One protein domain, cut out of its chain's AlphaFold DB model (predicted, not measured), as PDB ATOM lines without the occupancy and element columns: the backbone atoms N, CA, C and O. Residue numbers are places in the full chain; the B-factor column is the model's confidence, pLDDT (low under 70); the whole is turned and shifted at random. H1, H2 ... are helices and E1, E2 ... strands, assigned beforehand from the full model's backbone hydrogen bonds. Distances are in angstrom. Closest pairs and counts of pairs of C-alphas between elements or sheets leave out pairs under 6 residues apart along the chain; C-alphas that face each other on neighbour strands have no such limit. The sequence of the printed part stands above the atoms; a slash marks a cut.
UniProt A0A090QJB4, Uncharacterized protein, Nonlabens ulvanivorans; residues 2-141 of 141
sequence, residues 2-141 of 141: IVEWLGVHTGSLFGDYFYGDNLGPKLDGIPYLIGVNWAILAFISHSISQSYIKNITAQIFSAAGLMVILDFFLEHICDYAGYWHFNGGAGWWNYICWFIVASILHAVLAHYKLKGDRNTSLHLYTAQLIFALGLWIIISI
ATOM      1  N   ILE A   2      36.518  43.514  93.912       88.12
ATOM      2  CA  ILE A   2      37.928  43.916  93.656       88.12
ATOM      3  C   ILE A   2      38.317  45.196  94.415       88.12
ATOM      4  O   ILE A   2      39.360  45.231  95.051       88.12
ATOM      5  N   VAL A   3      37.461  46.225  94.383       87.00
ATOM      6  CA  VAL A   3      37.658  47.474  95.150       87.00
ATOM      7  C   VAL A   3      37.817  47.173  96.643       87.00
ATOM      8  O   VAL A   3      38.747  47.653  97.277       87.00
ATOM      9  N   GLU A   4      36.955  46.304  97.164       86.06
ATOM     10  CA  GLU A   4      36.979  45.855  98.557       86.06
ATOM     11  C   GLU A   4      38.253  45.101  98.914       86.06
ATOM     12  O   GLU A   4      38.861  45.330  99.951       86.06
ATOM     13  N   TRP A   5      38.688  44.225  98.014       91.31
ATOM     14  CA  TRP A   5      39.902  43.452  98.195       91.31
ATOM     15  C   TRP A   5      41.127  44.353  98.258       91.31
ATOM     16  O   TRP A   5      41.960  44.171  99.142       91.31
ATOM     17  N   LEU A   6      41.191  45.372  97.397       87.88
ATOM     18  CA  LEU A   6      42.233  46.391  97.464       87.88
ATOM     19  C   LEU A   6      42.172  47.183  98.773       87.88
ATOM     20  O   LEU A   6      43.221  47.421  99.364       87.88
ATOM     21  N   GLY A   7      40.982  47.556  99.247       84.56
ATOM     22  CA  GLY A   7      40.807  48.246 100.527       84.56
ATOM     23  C   GLY A   7      41.335  47.425 101.699       84.56
ATOM     24  O   GLY A   7      42.317  47.817 102.320       84.56
ATOM     25  N   VAL A   8      40.769  46.237 101.915       84.50
ATOM     26  CA  VAL A   8      41.096  45.363 103.055       84.50
ATOM     27  C   VAL A   8      42.564  44.922 103.064       84.50
ATOM     28  O   VAL A   8      43.179  44.864 104.122       84.50
ATOM     29  N   HIS A   9      43.157  44.616 101.905       86.88
ATOM     30  CA  HIS A   9      44.507  44.034 101.867       86.88
ATOM     31  C   HIS A   9      45.631  45.059 101.757       86.88
ATOM     32  O   HIS A   9      46.776  44.739 102.074       86.88
ATOM     33  N   THR A  10      45.350  46.268 101.267       85.56
ATOM     34  CA  THR A  10      46.395  47.287 101.075       85.56
ATOM     35  C   THR A  10      46.201  48.526 101.941       85.56
ATOM     36  O   THR A  10      47.122  49.333 102.033       85.56
ATOM     37  N   GLY A  11      45.014  48.720 102.526       82.81
ATOM     38  CA  GLY A  11      44.639  49.924 103.272       82.81
ATOM     39  C   GLY A  11      44.591  51.201 102.423       82.81
ATOM     40  O   GLY A  11      44.377  52.295 102.942       82.81
ATOM     41  N   SER A  12      44.812  51.089 101.105       84.56
ATOM     42  CA  SER A  12      44.864  52.236 100.188       84.56
ATOM     43  C   SER A  12      43.491  52.863  99.949       84.56
ATOM     44  O   SER A  12      43.387  54.066  99.694       84.56
ATOM     45  N   LEU A  13      42.438  52.052 100.058       86.44
ATOM     46  CA  LEU A  13      41.043  52.463  99.973       86.44
ATOM     47  C   LEU A  13      40.390  52.255 101.333       86.44
ATOM     48  O   LEU A  13      40.647  51.247 101.983       86.44
ATOM     49  N   PHE A  14      39.538  53.200 101.728       89.56
ATOM     50  CA  PHE A  14      38.747  53.179 102.967       89.56
ATOM     51  C   PHE A  14      39.553  53.328 104.274       89.56
ATOM     52  O   PHE A  14      39.072  53.960 105.209       89.56
ATOM     53  N   GLY A  15      40.814  52.894 104.307       89.19
ATOM     54  CA  GLY A  15      41.700  52.953 105.472       89.19
ATOM     55  C   GLY A  15      42.045  51.554 105.980       89.19
ATOM     56  O   GLY A  15      41.910  50.582 105.245       89.19
ATOM     57  N   ASP A  16      42.503  51.455 107.228       90.62
ATOM     58  CA  ASP A  16      42.805  50.173 107.874       90.62
ATOM     59  C   ASP A  16      41.569  49.662 108.633       90.62
ATOM     60  O   ASP A  16      41.160  50.243 109.646       90.62
ATOM     61  N   TYR A  17      40.943  48.612 108.097       93.19
ATOM     62  CA  TYR A  17      39.743  47.991 108.653       93.19
ATOM     63  C   TYR A  17      39.665  46.506 108.316       93.19
ATOM     64  O   TYR A  17      40.258  46.023 107.351       93.19
ATOM     65  N   PHE A  18      38.871  45.775 109.095       93.75
ATOM     66  CA  PHE A  18      38.550  44.379 108.820       93.75
ATOM     67  C   PHE A  18      37.073  44.087 109.073       93.75
ATOM     68  O   PHE A  18      36.404  44.759 109.855       93.75
ATOM     69  N   TYR A  19      36.555  43.047 108.425       95.19
ATOM     70  CA  TYR A  19      35.163  42.636 108.583       95.19
ATOM     71  C   TYR A  19      34.931  41.774 109.825       95.19
ATOM     72  O   TYR A  19      35.640  40.789 110.054       95.19
ATOM     73  N   GLY A  20      33.861  42.081 110.561       94.25
ATOM     74  CA  GLY A  20      33.300  41.248 111.625       94.25
ATOM     75  C   GLY A  20      32.511  40.057 111.071       94.25
ATOM     76  O   GLY A  20      32.446  39.844 109.860       94.25
ATOM     77  N   ASP A  21      31.961  39.213 111.941       93.56
ATOM     78  CA  ASP A  21      31.381  37.920 111.537       93.56
ATOM     79  C   ASP A  21      29.888  37.985 111.172       93.56
ATOM     80  O   ASP A  21      29.345  37.044 110.589       93.56
ATOM     81  N   ASN A  22      29.221  39.116 111.428       94.31
ATOM     82  CA  ASN A  22      27.766  39.227 111.272       94.31
ATOM     83  C   ASN A  22      27.302  39.411 109.817       94.31
ATOM     84  O   ASN A  22      26.107  39.331 109.542       94.31
ATOM     85  N   LEU A  23      28.222  39.614 108.868       92.94
ATOM     86  CA  LEU A  23      27.915  39.685 107.430       92.94
ATOM     87  C   LEU A  23      28.011  38.323 106.716       92.94
ATOM     88  O   LEU A  23      27.906  38.251 105.489       92.94
ATOM     89  N   GLY A  24      28.165  37.238 107.479       92.69
ATOM     90  CA  GLY A  24      28.142  35.873 106.968       92.69
ATOM     91  C   GLY A  24      29.475  35.420 106.358       92.69
ATOM     92  O   GLY A  24      30.534  35.943 106.712       92.69
ATOM     93  N   PRO A  25      29.454  34.412 105.463       93.88
ATOM     94  CA  PRO A  25      30.668  33.804 104.932       93.88
ATOM     95  C   PRO A  25      31.560  34.798 104.185       93.88
ATOM     96  O   PRO A  25      31.085  35.616 103.388       93.88
ATOM     97  N   LYS A  26      32.869  34.672 104.413       94.00
ATOM     98  CA  LYS A  26      33.910  35.536 103.854       94.00
ATOM     99  C   LYS A  26      34.728  34.796 102.801       94.00
ATOM    100  O   LYS A  26      34.999  33.604 102.940       94.00
ATOM    101  N   LEU A  27      35.157  35.525 101.781       92.00
ATOM    102  CA  LEU A  27      36.225  35.142 100.871       92.00
ATOM    103  C   LEU A  27      37.413  36.050 101.154       92.00
ATOM    104  O   LEU A  27      37.305  37.256 100.956       92.00
ATOM    105  N   ASP A  28      38.519  35.474 101.623       91.38
ATOM    106  CA  ASP A  28      39.750  36.227 101.902       91.38
ATOM    107  C   ASP A  28      39.499  37.437 102.829       91.38
ATOM    108  O   ASP A  28      39.813  38.578 102.521       91.38
ATOM    109  N   GLY A  29      38.774  37.203 103.931       90.69
ATOM    110  CA  GLY A  29      38.393  38.253 104.883       90.69
ATOM    111  C   GLY A  29      37.221  39.148 104.457       90.69
ATOM    112  O   GLY A  29      36.725  39.903 105.287       90.69
ATOM    113  N   ILE A  30      36.711  39.031 103.224       93.25
ATOM    114  CA  ILE A  30      35.658  39.904 102.678       93.25
ATOM    115  C   ILE A  30      34.315  39.158 102.594       93.25
ATOM    116  O   ILE A  30      34.219  38.159 101.879       93.25
ATOM    117  N   PRO A  31      33.246  39.617 103.265       94.81
ATOM    118  CA  PRO A  31      31.936  38.971 103.217       94.81
ATOM    119  C   PRO A  31      31.312  39.012 101.821       94.81
ATOM    120  O   PRO A  31      31.285  40.058 101.182       94.81
ATOM    121  N   TYR A  32      30.691  37.923 101.360       92.81
ATOM    122  CA  TYR A  32      29.950  37.956 100.084       92.81
ATOM    123  C   TYR A  32      28.788  38.956 100.102       92.81
ATOM    124  O   TYR A  32      28.463  39.572  99.083       92.81
ATOM    125  N   LEU A  33      28.177  39.131 101.275       94.00
ATOM    126  CA  LEU A  33      27.015  39.989 101.455       94.00
ATOM    127  C   LEU A  33      27.335  41.466 101.202       94.00
ATOM    128  O   LEU A  33      26.451  42.201 100.771       94.00
ATOM    129  N   ILE A  34      28.589  41.905 101.375       94.25
ATOM    130  CA  ILE A  34      28.926  43.318 101.181       94.25
ATOM    131  C   ILE A  34      28.690  43.770  99.737       94.25
ATOM    132  O   ILE A  34      28.094  44.815  99.498       94.25
ATOM    133  N   GLY A  35      29.058  42.940  98.756       93.12
ATOM    134  CA  GLY A  35      28.830  43.259  97.347       93.12
ATOM    135  C   GLY A  35      27.343  43.328  96.998       93.12
ATOM    136  O   GLY A  35      26.942  44.155  96.182       93.12
ATOM    137  N   VAL A  36      26.520  42.498  97.648       94.62
ATOM    138  CA  VAL A  36      25.058  42.537  97.506       94.62
ATOM    139  C   VAL A  36      24.502  43.823  98.115       94.62
ATOM    140  O   VAL A  36      23.716  44.508  97.463       94.62
ATOM    141  N   ASN A  37      24.961  44.201  99.311       95.12
ATOM    142  CA  ASN A  37      24.560  45.442  99.970       95.12
ATOM    143  C   ASN A  37      24.906  46.661  99.108       95.12
ATOM    144  O   ASN A  37      24.048  47.509  98.880       95.12
ATOM    145  N   TRP A  38      26.115  46.713  98.543       96.00
ATOM    146  CA  TRP A  38      26.519  47.783  97.627       96.00
ATOM    147  C   TRP A  38      25.628  47.844  96.389       96.00
ATOM    148  O   TRP A  38      25.229  48.931  95.980       96.00
ATOM    149  N   ALA A  39      25.290  46.696  95.796       95.94
ATOM    150  CA  ALA A  39      24.418  46.645  94.627       95.94
ATOM    151  C   ALA A  39      23.000  47.149  94.945       95.94
ATOM    152  O   ALA A  39      22.447  47.940  94.180       95.94
ATOM    153  N   ILE A  40      22.433  46.737  96.086       96.69
ATOM    154  CA  ILE A  40      21.126  47.211  96.560       96.69
ATOM    155  C   ILE A  40      21.173  48.719  96.793       96.69
ATOM    156  O   ILE A  40      20.334  49.438  96.252       96.69
ATOM    157  N   LEU A  41      22.162  49.205  97.549       97.62
ATOM    158  CA  LEU A  41      22.325  50.625  97.853       97.62
ATOM    159  C   LEU A  41      22.480  51.460  96.589       97.62
ATOM    160  O   LEU A  41      21.748  52.433  96.418       97.62
ATOM    161  N   ALA A  42      23.353  51.037  95.676       97.81
ATOM    162  CA  ALA A  42      23.559  51.720  94.412       97.81
ATOM    163  C   ALA A  42      22.267  51.769  93.584       97.81
ATOM    164  O   ALA A  42      21.952  52.796  92.985       97.81
ATOM    165  N   PHE A  43      21.480  50.690  93.563       97.75
ATOM    166  CA  PHE A  43      20.217  50.667  92.831       97.75
ATOM    167  C   PHE A  43      19.172  51.608  93.445       97.75
ATOM    168  O   PHE A  43      18.578  52.420  92.728       97.75
ATOM    169  N   ILE A  44      18.960  51.545  94.765       98.12
ATOM    170  CA  ILE A  44      17.925  52.352  95.424       98.12
ATOM    171  C   ILE A  44      18.286  53.840  95.432       98.12
ATOM    172  O   ILE A  44      17.429  54.665  95.122       98.12
ATOM    173  N   SER A  45      19.542  54.217  95.701       98.19
ATOM    174  CA  SER A  45      19.948  55.628  95.684       98.19
ATOM    175  C   SER A  45      19.942  56.198  94.264       98.19
ATOM    176  O   SER A  45      19.534  57.346  94.066       98.19
ATOM    177  N   HIS A  46      20.282  55.385  93.254       98.19
ATOM    178  CA  HIS A  46      20.133  55.764  91.850       98.19
ATOM    179  C   HIS A  46      18.670  56.024  91.490       98.19
ATOM    180  O   HIS A  46      18.363  57.068  90.915       98.19
ATOM    181  N   SER A  47      17.762  55.110  91.850       97.75
ATOM    182  CA  SER A  47      16.329  55.245  91.569       97.75
ATOM    183  C   SER A  47      15.707  56.446  92.286       97.75
ATOM    184  O   SER A  47      14.862  57.133  91.706       97.75
ATOM    185  N   ILE A  48      16.118  56.719  93.528       98.06
ATOM    186  CA  ILE A  48      15.705  57.919  94.265       98.06
ATOM    187  C   ILE A  48      16.179  59.154  93.505       98.06
ATOM    188  O   ILE A  48      15.358  59.981  93.120       98.06
ATOM    189  N   SER A  49      17.478  59.259  93.220       97.81
ATOM    190  CA  SER A  49      18.042  60.439  92.562       97.81
ATOM    191  C   SER A  49      17.431  60.697  91.178       97.81
ATOM    192  O   SER A  49      17.013  61.819  90.888       97.81
ATOM    193  N   GLN A  50      17.273  59.650  90.360       96.31
ATOM    194  CA  GLN A  50      16.652  59.715  89.030       96.31
ATOM    195  C   GLN A  50      15.223  60.271  89.069       96.31
ATOM    196  O   GLN A  50      14.774  60.907  88.117       96.31
ATOM    197  N   SER A  51      14.501  60.048  90.170       95.75
ATOM    198  CA  SER A  51      13.118  60.509  90.326       95.75
ATOM    199  C   SER A  51      13.005  62.021  90.530       95.75
ATOM    200  O   SER A  51      11.954  62.594  90.243       95.75
ATOM    201  N   TYR A  52      14.064  62.670  91.021       96.12
ATOM    202  CA  TYR A  52      14.063  64.098  91.357       96.12
ATOM    203  C   TYR A  52      14.982  64.931  90.458       96.12
ATOM    204  O   TYR A  52      14.775  66.136  90.318       96.12
ATOM    205  N   ILE A  53      15.984  64.312  89.830       96.69
ATOM    206  CA  ILE A  53      17.047  65.011  89.106       96.69
ATOM    207  C   ILE A  53      17.093  64.547  87.653       96.69
ATOM    208  O   ILE A  53      17.291  63.374  87.359       96.69
ATOM    209  N   LYS A  54      16.948  65.502  86.728       94.12
ATOM    210  CA  LYS A  54      16.980  65.244  85.277       94.12
ATOM    211  C   LYS A  54      18.384  65.307  84.673       94.12
ATOM    212  O   LYS A  54      18.632  64.703  83.635       94.12
ATOM    213  N   ASN A  55      19.283  66.091  85.268       97.31
ATOM    214  CA  ASN A  55      20.656  66.213  84.787       97.31
ATOM    215  C   ASN A  55      21.458  64.978  85.215       97.31
ATOM    216  O   ASN A  55      21.566  64.708  86.406       97.31
ATOM    217  N   ILE A  56      22.037  64.263  84.247       96.50
ATOM    218  CA  ILE A  56      22.739  62.992  84.472       96.50
ATOM    219  C   ILE A  56      23.894  63.119  85.475       96.50
ATOM    220  O   ILE A  56      24.056  62.274  86.349       96.50
ATOM    221  N   THR A  57      24.666  64.203  85.395       97.44
ATOM    222  CA  THR A  57      25.823  64.441  86.262       97.44
ATOM    223  C   THR A  57      25.378  64.742  87.688       97.44
ATOM    224  O   THR A  57      25.880  64.142  88.635       97.44
ATOM    225  N   ALA A  58      24.391  65.627  87.848       97.81
ATOM    226  CA  ALA A  58      23.812  65.924  89.154       97.81
ATOM    227  C   ALA A  58      23.149  64.681  89.765       97.81
ATOM    228  O   ALA A  58      23.289  64.440  90.957       97.81
ATOM    229  N   GLN A  59      22.493  63.853  88.948       97.88
ATOM    230  CA  GLN A  59      21.899  62.597  89.388       97.88
ATOM    231  C   GLN A  59      22.969  61.643  89.943       97.88
ATOM    232  O   GLN A  59      22.808  61.102  91.033       97.88
ATOM    233  N   ILE A  60      24.082  61.459  89.224       98.38
ATOM    234  CA  ILE A  60      25.192  60.598  89.659       98.38
ATOM    235  C   ILE A  60      25.744  61.064  91.010       98.38
ATOM    236  O   ILE A  60      25.831  60.265  91.941       98.38
ATOM    237  N   PHE A  61      26.061  62.355  91.144       98.44
ATOM    238  CA  PHE A  61      26.642  62.878  92.381       98.44
ATOM    239  C   PHE A  61      25.654  62.906  93.545       98.44
ATOM    240  O   PHE A  61      26.042  62.626  94.677       98.44
ATOM    241  N   SER A  62      24.373  63.183  93.300       98.50
ATOM    242  CA  SER A  62      23.360  63.104  94.351       98.50
ATOM    243  C   SER A  62      23.108  61.666  94.802       98.50
ATOM    244  O   SER A  62      22.961  61.436  95.997       98.50
ATOM    245  N   ALA A  63      23.096  60.691  93.889       98.31
ATOM    246  CA  ALA A  63      22.978  59.279  94.251       98.31
ATOM    247  C   ALA A  63      24.194  58.794  95.064       98.31
ATOM    248  O   ALA A  63      24.018  58.132  96.088       98.31
ATOM    249  N   ALA A  64      25.406  59.206  94.672       98.56
ATOM    250  CA  ALA A  64      26.629  58.923  95.422       98.56
ATOM    251  C   ALA A  64      26.593  59.561  96.819       98.56
ATOM    252  O   ALA A  64      26.923  58.912  97.807       98.56
ATOM    253  N   GLY A  65      26.120  60.807  96.912       98.50
ATOM    254  CA  GLY A  65      25.926  61.499  98.183       98.50
ATOM    255  C   GLY A  65      24.954  60.772  99.114       98.50
ATOM    256  O   GLY A  65      25.236  60.654 100.298       98.50
ATOM    257  N   LEU A  66      23.852  60.221  98.592       98.44
ATOM    258  CA  LEU A  66      22.931  59.398  99.387       98.44
ATOM    259  C   LEU A  66      23.623  58.148  99.950       98.44
ATOM    260  O   LEU A  66      23.427  57.826 101.118       98.44
ATOM    261  N   MET A  67      24.455  57.462  99.159       98.06
ATOM    262  CA  MET A  67      25.222  56.321  99.677       98.06
ATOM    263  C   MET A  67      26.164  56.746 100.808       98.06
ATOM    264  O   MET A  67      26.148  56.111 101.854       98.06
ATOM    265  N   VAL A  68      26.906  57.846 100.641       98.06
ATOM    266  CA  VAL A  68      27.837  58.355 101.666       98.06
ATOM    267  C   VAL A  68      27.114  58.832 102.928       98.06
ATOM    268  O   VAL A  68      27.612  58.630 104.027       98.06
ATOM    269  N   ILE A  69      25.931  59.445 102.802       97.81
ATOM    270  CA  ILE A  69      25.127  59.855 103.964       97.81
ATOM    271  C   ILE A  69      24.717  58.634 104.784       97.81
ATOM    272  O   ILE A  69      24.818  58.664 106.007       97.81
ATOM    273  N   LEU A  70      24.238  57.574 104.130       97.75
ATOM    274  CA  LEU A  70      23.885  56.348 104.837       97.75
ATOM    275  C   LEU A  70      25.122  55.698 105.467       97.75
ATOM    276  O   LEU A  70      25.072  55.321 106.635       97.75
ATOM    277  N   ASP A  71      26.212  55.611 104.705       96.00
ATOM    278  CA  ASP A  71      27.491  55.054 105.143       96.00
ATOM    279  C   ASP A  71      28.007  55.762 106.398       96.00
ATOM    280  O   ASP A  71      28.261  55.110 107.399       96.00
ATOM    281  N   PHE A  72      27.985  57.099 106.429       95.56
ATOM    282  CA  PHE A  72      28.346  57.889 107.609       95.56
ATOM    283  C   PHE A  72      27.637  57.431 108.889       95.56
ATOM    284  O   PHE A  72      28.274  57.315 109.934       95.56
ATOM    285  N   PHE A  73      26.335  57.138 108.838       95.69
ATOM    286  CA  PHE A  73      25.626  56.629 110.016       95.69
ATOM    287  C   PHE A  73      25.956  55.167 110.319       95.69
ATOM    288  O   PHE A  73      26.026  54.800 111.491       95.69
ATOM    289  N   LEU A  74      26.183  54.343 109.291       96.31
ATOM    290  CA  LEU A  74      26.635  52.962 109.471       96.31
ATOM    291  C   LEU A  74      28.006  52.903 110.148       96.31
ATOM    292  O   LEU A  74      28.198  52.061 111.020       96.31
ATOM    293  N   GLU A  75      28.914  53.828 109.837       95.56
ATOM    294  CA  GLU A  75      30.251  53.865 110.434       95.56
ATOM    295  C   GLU A  75      30.229  54.057 111.954       95.56
ATOM    296  O   GLU A  75      31.079  53.525 112.659       95.56
ATOM    297  N   HIS A  76      29.222  54.743 112.498       93.62
ATOM    298  CA  HIS A  76      29.102  54.926 113.948       93.62
ATOM    299  C   HIS A  76      28.612  53.672 114.680       93.62
ATOM    300  O   HIS A  76      28.769  53.564 115.895       93.62
ATOM    301  N   ILE A  77      27.988  52.739 113.959       95.19
ATOM    302  CA  ILE A  77      27.392  51.530 114.533       95.19
ATOM    303  C   ILE A  77      28.082  50.248 114.067       95.19
ATOM    304  O   ILE A  77      27.721  49.178 114.551       95.19
ATOM    305  N   CYS A  78      29.030  50.332 113.127       94.50
ATOM    306  CA  CYS A  78      29.612  49.184 112.431       94.50
ATOM    307  C   CYS A  78      30.234  48.167 113.398       94.50
ATOM    308  O   CYS A  78      29.971  46.969 113.267       94.50
ATOM    309  N   ASP A  79      30.931  48.653 114.426       93.25
ATOM    310  CA  ASP A  79      31.525  47.843 115.489       93.25
ATOM    311  C   ASP A  79      30.474  47.106 116.319       93.25
ATOM    312  O   ASP A  79      30.533  45.887 116.485       93.25
ATOM    313  N   TYR A  80      29.463  47.834 116.796       92.75
ATOM    314  CA  TYR A  80      28.383  47.281 117.616       92.75
ATOM    315  C   TYR A  80      27.507  46.299 116.835       92.75
ATOM    316  O   TYR A  80      27.045  45.298 117.382       92.75
ATOM    317  N   ALA A  81      27.287  46.571 115.550       92.75
ATOM    318  CA  ALA A  81      26.551  45.700 114.647       92.75
ATOM    319  C   ALA A  81      27.388  44.497 114.168       92.75
ATOM    320  O   ALA A  81      26.844  43.583 113.544       92.75
ATOM    321  N   GLY A  82      28.694  44.464 114.462       93.94
ATOM    322  CA  GLY A  82      29.625  43.418 114.037       93.94
ATOM    323  C   GLY A  82      29.829  43.356 112.521       93.94
ATOM    324  O   GLY A  82      30.051  42.272 111.975       93.94
ATOM    325  N   TYR A  83      29.708  44.497 111.836       94.62
ATOM    326  CA  TYR A  83      29.866  44.604 110.388       94.62
ATOM    327  C   TYR A  83      31.337  44.677 109.991       94.62
ATOM    328  O   TYR A  83      31.857  43.744 109.381       94.62
ATOM    329  N   TRP A  84      32.013  45.754 110.365       95.50
ATOM    330  CA  TRP A  84      33.438  45.975 110.154       95.50
ATOM    331  C   TRP A  84      33.982  46.842 111.286       95.50
ATOM    332  O   TRP A  84      33.205  47.494 111.977       95.50
ATOM    333  N   HIS A  85      35.298  46.803 111.474       94.56
ATOM    334  CA  HIS A  85      36.005  47.519 112.526       94.56
ATOM    335  C   HIS A  85      37.117  48.373 111.939       94.56
ATOM    336  O   HIS A  85      37.988  47.849 111.242       94.56
ATOM    337  N   PHE A  86      37.109  49.664 112.270       92.75
ATOM    338  CA  PHE A  86      38.173  50.609 111.944       92.75
ATOM    339  C   PHE A  86      39.060  50.861 113.161       92.75
ATOM    340  O   PHE A  86      38.569  51.199 114.241       92.75
ATOM    341  N   ASN A  87      40.380  50.815 112.976       85.25
ATOM    342  CA  ASN A  87      41.308  51.177 114.044       85.25
ATOM    343  C   ASN A  87      41.314  52.704 114.257       85.25
ATOM    344  O   ASN A  87      41.961  53.447 113.521       85.25
ATOM    345  N   GLY A  88      40.566  53.176 115.261       84.25
ATOM    346  CA  GLY A  88      40.393  54.606 115.546       84.25
ATOM    347  C   GLY A  88      39.211  55.268 114.826       84.25
ATOM    348  O   GLY A  88      39.117  56.496 114.832       84.25
ATOM    349  N   GLY A  89      38.301  54.472 114.251       88.19
ATOM    350  CA  GLY A  89      37.110  54.944 113.540       88.19
ATOM    351  C   GLY A  89      37.353  55.296 112.067       88.19
ATOM    352  O   GLY A  89      38.489  55.433 111.611       88.19
ATOM    353  N   ALA A  90      36.267  55.436 111.304       90.62
ATOM    354  CA  ALA A  90      36.338  55.753 109.881       90.62
ATOM    355  C   ALA A  90      36.907  57.165 109.646       90.62
ATOM    356  O   ALA A  90      36.311  58.179 110.021       90.62
ATOM    357  N   GLY A  91      38.072  57.241 108.998       91.38
ATOM    358  CA  GLY A  91      38.711  58.509 108.642       91.38
ATOM    359  C   GLY A  91      38.004  59.237 107.494       91.38
ATOM    360  O   GLY A  91      37.262  58.645 106.715       91.38
ATOM    361  N   TRP A  92      38.295  60.530 107.308       92.88
ATOM    362  CA  TRP A  92      37.726  61.332 106.206       92.88
ATOM    363  C   TRP A  92      38.006  60.742 104.811       92.88
ATOM    364  O   TRP A  92      37.210  60.919 103.889       92.88
ATOM    365  N   TRP A  93      39.126  60.022 104.669       93.44
ATOM    366  CA  TRP A  93      39.508  59.332 103.439       93.44
ATOM    367  C   TRP A  93      38.491  58.258 103.035       93.44
ATOM    368  O   TRP A  93      38.208  58.126 101.845       93.44
ATOM    369  N   ASN A  94      37.871  57.576 104.009       95.00
ATOM    370  CA  ASN A  94      36.826  56.581 103.771       95.00
ATOM    371  C   ASN A  94      35.686  57.159 102.933       95.00
ATOM    372  O   ASN A  94      35.389  56.668 101.846       95.00
ATOM    373  N   TYR A  95      35.135  58.286 103.380       96.19
ATOM    374  CA  TYR A  95      34.008  58.937 102.718       96.19
ATOM    375  C   TYR A  95      34.352  59.443 101.314       96.19
ATOM    376  O   TYR A  95      33.500  59.432 100.427       96.19
ATOM    377  N   ILE A  96      35.602  59.857 101.074       96.69
ATOM    378  CA  ILE A  96      36.053  60.260  99.735       96.69
ATOM    379  C   ILE A  96      36.180  59.051  98.814       96.69
ATOM    380  O   ILE A  96      35.678  59.101  97.687       96.69
ATOM    381  N   CYS A  97      36.810  57.965  99.274       95.62
ATOM    382  CA  CYS A  97      36.869  56.714  98.519       95.62
ATOM    383  C   CYS A  97      35.460  56.246  98.160       95.62
ATOM    384  O   CYS A  97      35.177  55.974  96.991       95.62
ATOM    385  N   TRP A  98      34.561  56.242  99.142       96.38
ATOM    386  CA  TRP A  98      33.172  55.868  98.953       96.38
ATOM    387  C   TRP A  98      32.437  56.758  97.964       96.38
ATOM    388  O   TRP A  98      31.764  56.246  97.071       96.38
ATOM    389  N   PHE A  99      32.613  58.077  98.046       98.06
ATOM    390  CA  PHE A  99      32.006  59.005  97.099       98.06
ATOM    391  C   PHE A  99      32.477  58.754  95.659       98.06
ATOM    392  O   PHE A  99      31.663  58.755  94.730       98.06
ATOM    393  N   ILE A 100      33.776  58.504  95.459       97.69
ATOM    394  CA  ILE A 100      34.356  58.215  94.138       97.69
ATOM    395  C   ILE A 100      33.828  56.880  93.602       97.69
ATOM    396  O   ILE A 100      33.332  56.821  92.475       97.69
ATOM    397  N   VAL A 101      33.885  55.817  94.410       96.94
ATOM    398  CA  VAL A 101      33.406  54.479  94.033       96.94
ATOM    399  C   VAL A 101      31.911  54.513  93.719       96.94
ATOM    400  O   VAL A 101      31.499  54.046  92.656       96.94
ATOM    401  N   ALA A 102      31.100  55.130  94.580       97.81
ATOM    402  CA  ALA A 102      29.665  55.281  94.367       97.81
ATOM    403  C   ALA A 102      29.365  56.095  93.101       97.81
ATOM    404  O   ALA A 102      28.506  55.703  92.313       97.81
ATOM    405  N   SER A 103      30.107  57.175  92.834       98.44
ATOM    406  CA  SER A 103      29.950  57.955  91.598       98.44
ATOM    407  C   SER A 103      30.207  57.109  90.348       98.44
ATOM    408  O   SER A 103      29.447  57.196  89.384       98.44
ATOM    409  N   ILE A 104      31.229  56.245  90.365       98.00
ATOM    410  CA  ILE A 104      31.513  55.313  89.262       98.00
ATOM    411  C   ILE A 104      30.370  54.305  89.106       98.00
ATOM    412  O   ILE A 104      29.874  54.115  87.994       98.00
ATOM    413  N   LEU A 105      29.909  53.694  90.203       97.56
ATOM    414  CA  LEU A 105      28.777  52.763  90.175       97.56
ATOM    415  C   LEU A 105      27.534  53.437  89.587       97.56
ATOM    416  O   LEU A 105      26.912  52.905  88.670       97.56
ATOM    417  N   HIS A 106      27.200  54.645  90.034       98.19
ATOM    418  CA  HIS A 106      26.057  55.386  89.516       98.19
ATOM    419  C   HIS A 106      26.219  55.808  88.062       98.19
ATOM    420  O   HIS A 106      25.228  55.775  87.337       98.19
ATOM    421  N   ALA A 107      27.427  56.151  87.611       98.06
ATOM    422  CA  ALA A 107      27.692  56.410  86.199       98.06
ATOM    423  C   ALA A 107      27.410  55.166  85.343       98.06
ATOM    424  O   ALA A 107      26.772  55.279  84.295       98.06
ATOM    425  N   VAL A 108      27.797  53.977  85.821       97.62
ATOM    426  CA  VAL A 108      27.468  52.697  85.177       97.62
ATOM    427  C   VAL A 108      25.951  52.485  85.133       97.62
ATOM    428  O   VAL A 108      25.402  52.240  84.059       97.62
ATOM    429  N   LEU A 109      25.244  52.640  86.258       97.06
ATOM    430  CA  LEU A 109      23.783  52.472  86.296       97.06
ATOM    431  C   LEU A 109      23.060  53.468  85.371       97.06
ATOM    432  O   LEU A 109      22.103  53.102  84.683       97.06
ATOM    433  N   ALA A 110      23.546  54.712  85.317       96.50
ATOM    434  CA  ALA A 110      23.002  55.765  84.469       96.50
ATOM    435  C   ALA A 110      23.245  55.481  82.978       96.50
ATOM    436  O   ALA A 110      22.344  55.674  82.159       96.50
ATOM    437  N   HIS A 111      24.431  54.968  82.631       96.62
ATOM    438  CA  HIS A 111      24.775  54.539  81.275       96.62
ATOM    439  C   HIS A 111      23.835  53.434  80.777       96.62
ATOM    440  O   HIS A 111      23.293  53.534  79.676       96.62
ATOM    441  N   TYR A 112      23.564  52.434  81.621       96.38
ATOM    442  CA  TYR A 112      22.613  51.358  81.321       96.38
ATOM    443  C   TYR A 112      21.140  51.766  81.472       96.38
ATOM    444  O   TYR A 112      20.253  50.954  81.211       96.38
ATOM    445  N   LYS A 113      20.861  53.023  81.848       93.19
ATOM    446  CA  LYS A 113      19.509  53.585  82.003       93.19
ATOM    447  C   LYS A 113      18.607  52.709  82.870       93.19
ATOM    448  O   LYS A 113      17.433  52.505  82.547       93.19
ATOM    449  N   LEU A 114      19.166  52.181  83.958       92.00
ATOM    450  CA  LEU A 114      18.402  51.359  84.883       92.00
ATOM    451  C   LEU A 114      17.239  52.161  85.465       92.00
ATOM    452  O   LEU A 114      17.341  53.362  85.730       92.00
ATOM    453  N   LYS A 115      16.110  51.471  85.615       89.94
ATOM    454  CA  LYS A 115      14.875  52.018  86.167       89.94
ATOM    455  C   LYS A 115      14.521  51.221  87.407       89.94
ATOM    456  O   LYS A 115      14.483  49.994  87.354       89.94
ATOM    457  N   GLY A 116      14.257  51.927  88.495       89.75
ATOM    458  CA  GLY A 116      13.737  51.362  89.730       89.75
ATOM    459  C   GLY A 116      12.381  51.963  90.074       89.75
ATOM    460  O   GLY A 116      11.960  52.970  89.499       89.75
ATOM    461  N   ASP A 117      11.689  51.334  91.020       94.94
ATOM    462  CA  ASP A 117      10.503  51.924  91.624       94.94
ATOM    463  C   ASP A 117      10.912  52.913  92.721       94.94
ATOM    464  O   ASP A 117      11.631  52.567  93.667       94.94
ATOM    465  N   ARG A 118      10.429  54.152  92.606       94.94
ATOM    466  CA  ARG A 118      10.753  55.233  93.542       94.94
ATOM    467  C   ARG A 118      10.287  54.913  94.958       94.94
ATOM    468  O   ARG A 118      11.036  55.145  95.900       94.94
ATOM    469  N   ASN A 119       9.062  54.414  95.120       96.69
ATOM    470  CA  ASN A 119       8.465  54.222  96.443       96.69
ATOM    471  C   ASN A 119       9.190  53.111  97.210       96.69
ATOM    472  O   ASN A 119       9.588  53.308  98.354       96.69
ATOM    473  N   THR A 120       9.442  51.984  96.548       96.88
ATOM    474  CA  THR A 120      10.204  50.858  97.099       96.88
ATOM    475  C   THR A 120      11.617  51.292  97.473       96.88
ATOM    476  O   THR A 120      12.075  51.015  98.579       96.88
ATOM    477  N   SER A 121      12.287  52.041  96.592       97.69
ATOM    478  CA  SER A 121      13.640  52.543  96.850       97.69
ATOM    479  C   SER A 121      13.677  53.498  98.043       97.69
ATOM    480  O   SER A 121      14.541  53.361  98.907       97.69
ATOM    481  N   LEU A 122      12.711  54.421  98.136       97.56
ATOM    482  CA  LEU A 122      12.575  55.329  99.278       97.56
ATOM    483  C   LEU A 122      12.333  54.567 100.581       97.56
ATOM    484  O   LEU A 122      12.976  54.881 101.580       97.56
ATOM    485  N   HIS A 123      11.450  53.565 100.584       97.81
ATOM    486  CA  HIS A 123      11.172  52.761 101.776       97.81
ATOM    487  C   HIS A 123      12.409  51.984 102.235       97.81
ATOM    488  O   HIS A 123      12.746  52.039 103.413       97.81
ATOM    489  N   LEU A 124      13.118  51.320 101.317       97.94
ATOM    490  CA  LEU A 124      14.333  50.565 101.644       97.94
ATOM    491  C   LEU A 124      15.459  51.465 102.154       97.94
ATOM    492  O   LEU A 124      16.140  51.107 103.113       97.94
ATOM    493  N   TYR A 125      15.656  52.628 101.532       98.38
ATOM    494  CA  TYR A 125      16.668  53.585 101.972       98.38
ATOM    495  C   TYR A 125      16.320  54.150 103.353       98.38
ATOM    496  O   TYR A 125      17.149  54.159 104.259       98.38
ATOM    497  N   THR A 126      15.064  54.561 103.541       97.94
ATOM    498  CA  THR A 126      14.585  55.131 104.806       97.94
ATOM    499  C   THR A 126      14.637  54.106 105.934       97.94
ATOM    500  O   THR A 126      15.046  54.448 107.034       97.94
ATOM    501  N   ALA A 127      14.281  52.845 105.676       98.06
ATOM    502  CA  ALA A 127      14.364  51.780 106.671       98.06
ATOM    503  C   ALA A 127      15.803  51.563 107.159       98.06
ATOM    504  O   ALA A 127      16.031  51.477 108.363       98.06
ATOM    505  N   GLN A 128      16.778  51.541 106.244       97.62
ATOM    506  CA  GLN A 128      18.196  51.420 106.598       97.62
ATOM    507  C   GLN A 128      18.698  52.641 107.370       97.62
ATOM    508  O   GLN A 128      19.400  52.490 108.365       97.62
ATOM    509  N   LEU A 129      18.294  53.845 106.956       97.44
ATOM    510  CA  LEU A 129      18.682  55.076 107.636       97.44
ATOM    511  C   LEU A 129      18.084  55.163 109.048       97.44
ATOM    512  O   LEU A 129      18.791  55.508 109.987       97.44
ATOM    513  N   ILE A 130      16.806  54.808 109.215       97.69
ATOM    514  CA  ILE A 130      16.148  54.740 110.528       97.69
ATOM    515  C   ILE A 130      16.822  53.693 111.411       97.69
ATOM    516  O   ILE A 130      17.044  53.959 112.587       97.69
ATOM    517  N   PHE A 131      17.159  52.522 110.865       96.44
ATOM    518  CA  PHE A 131      17.891  51.499 111.604       96.44
ATOM    519  C   PHE A 131      19.250  52.023 112.088       96.44
ATOM    520  O   PHE A 131      19.544  51.928 113.279       96.44
ATOM    521  N   ALA A 132      20.038  52.631 111.195       96.38
ATOM    522  CA  ALA A 132      21.357  53.160 111.528       96.38
ATOM    523  C   ALA A 132      21.278  54.272 112.586       96.38
ATOM    524  O   ALA A 132      21.961  54.210 113.605       96.38
ATOM    525  N   LEU A 133      20.380  55.242 112.390       96.19
ATOM    526  CA  LEU A 133      20.146  56.336 113.335       96.19
ATOM    527  C   LEU A 133      19.619  55.846 114.684       96.19
ATOM    528  O   LEU A 133      20.083  56.296 115.725       96.19
ATOM    529  N   GLY A 134      18.643  54.939 114.674       96.25
ATOM    530  CA  GLY A 134      18.036  54.407 115.888       96.25
ATOM    531  C   GLY A 134      19.056  53.659 116.736       96.25
ATOM    532  O   GLY A 134      19.152  53.913 117.935       96.25
ATOM    533  N   LEU A 135      19.862  52.796 116.111       95.56
ATOM    534  CA  LEU A 135      20.927  52.095 116.817       95.56
ATOM    535  C   LEU A 135      22.001  53.068 117.316       95.56
ATOM    536  O   LEU A 135      22.401  52.962 118.469       95.56
ATOM    537  N   TRP A 136      22.403  54.046 116.498       95.19
ATOM    538  CA  TRP A 136      23.384  55.062 116.888       95.19
ATOM    539  C   TRP A 136      22.944  55.869 118.117       95.19
ATOM    540  O   TRP A 136      23.736  56.086 119.033       95.19
ATOM    541  N   ILE A 137      21.671  56.269 118.175       95.12
ATOM    542  CA  ILE A 137      21.103  56.960 119.338       95.12
ATOM    543  C   ILE A 137      21.142  56.052 120.571       95.12
ATOM    544  O   ILE A 137      21.569  56.503 121.627       95.12
ATOM    545  N   ILE A 138      20.738  54.783 120.444       95.06
ATOM    546  CA  ILE A 138      20.708  53.837 121.570       95.06
ATOM    547  C   ILE A 138      22.102  53.631 122.171       95.06
ATOM    548  O   ILE A 138      22.221  53.596 123.390       95.06
ATOM    549  N   ILE A 139      23.143  53.506 121.344       93.50
ATOM    550  CA  ILE A 139      24.518  53.290 121.833       93.50
ATOM    551  C   ILE A 139      25.181  54.560 122.383       93.50
ATOM    552  O   ILE A 139      26.207  54.461 123.051       93.50
ATOM    553  N   SER A 140      24.644  55.744 122.069       90.06
ATOM    554  CA  SER A 140      25.220  57.037 122.473       90.06
ATOM    555  C   SER A 140      24.609  57.610 123.759       90.06
ATOM    556  O   SER A 140      25.063  58.657 124.223       90.06
ATOM    557  N   ILE A 141      23.564  56.970 124.292       88.38
ATOM    558  CA  ILE A 141      22.912  57.305 125.571       88.38
ATOM    559  C   ILE A 141      23.593  56.534 126.699       88.38
ATOM    560  O   ILE A 141      23.877  57.175 127.736       88.38
TER     561      ILE A 141
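Overview. This is residues 2 to 141 of the 141 residues of an uncharacterized protein of Nonlabens ulvanivorans (UniProt A0A090QJB4). Four long helices pack as a crossed cluster: H3 lies between H4 and H5, and H2 crosses these three. A small two-stranded sheet, E1 and E2, and short H1 sit toward one end of it. The 140 printed residues include five named helices and two named strands, in the order H1, E1, H2, H3, E2, H4, H5; the sheet is antiparallel and the class is mostly helix. The whole is compact, with a radius of gyration of the C-alphas of 15.0 A, and rounded, spanning 40 by 35 by 28 A.

Arrangement. Begin at the sheet, E1, residues 17 to 19, and E2, residues 84 to 86; N 85 and O 18 are within hydrogen-bond range at 2.8 A. E2 and H3, residues 56 to 77, are near each other. H3 touches H4, residues 92 to 111, at a steep tilt of 41 degrees, opposite ways; the closest C-alphas are Ala 64 and Ala 102, 4.9 A. With residues 70 to 77 alone H3 touches H5, residues 118 to 140, at a shallow tilt of 30 degrees, the same way; the closest C-alphas are Leu 74 and Ala 132, 5.7 A. H2, residues 32 to 52, touches H3, H4 and H5; its closest C-alpha to H5 is Ile 44, 4.5 A from that of Ser 121. H1, residues 2 to 10, touches no helix. Every O i to N i+4 pair is within range in H1, H4 and H5, 15 of 17 in H2 and 15 of 18 in H3.

Along the chain. Find C-alpha 2 at (37.928, 43.916, 93.656), where H1 begins its 11.8 A. H2 runs 31.8 A, H3 32.5 A and H4 28.9 A; E1 is 7.0 A and E2 6.9 A. H5 runs 32.4 A to C-alpha 140 at (25.220, 57.037, 122.473).

Size, cuts and confidence. The C-alphas of Tyr 112 and Ile 141 are the farthest apart, 44.6 A. The printed part has no cut, the link E1 to H2 is long, and no printed residue is under 70 in pLDDT.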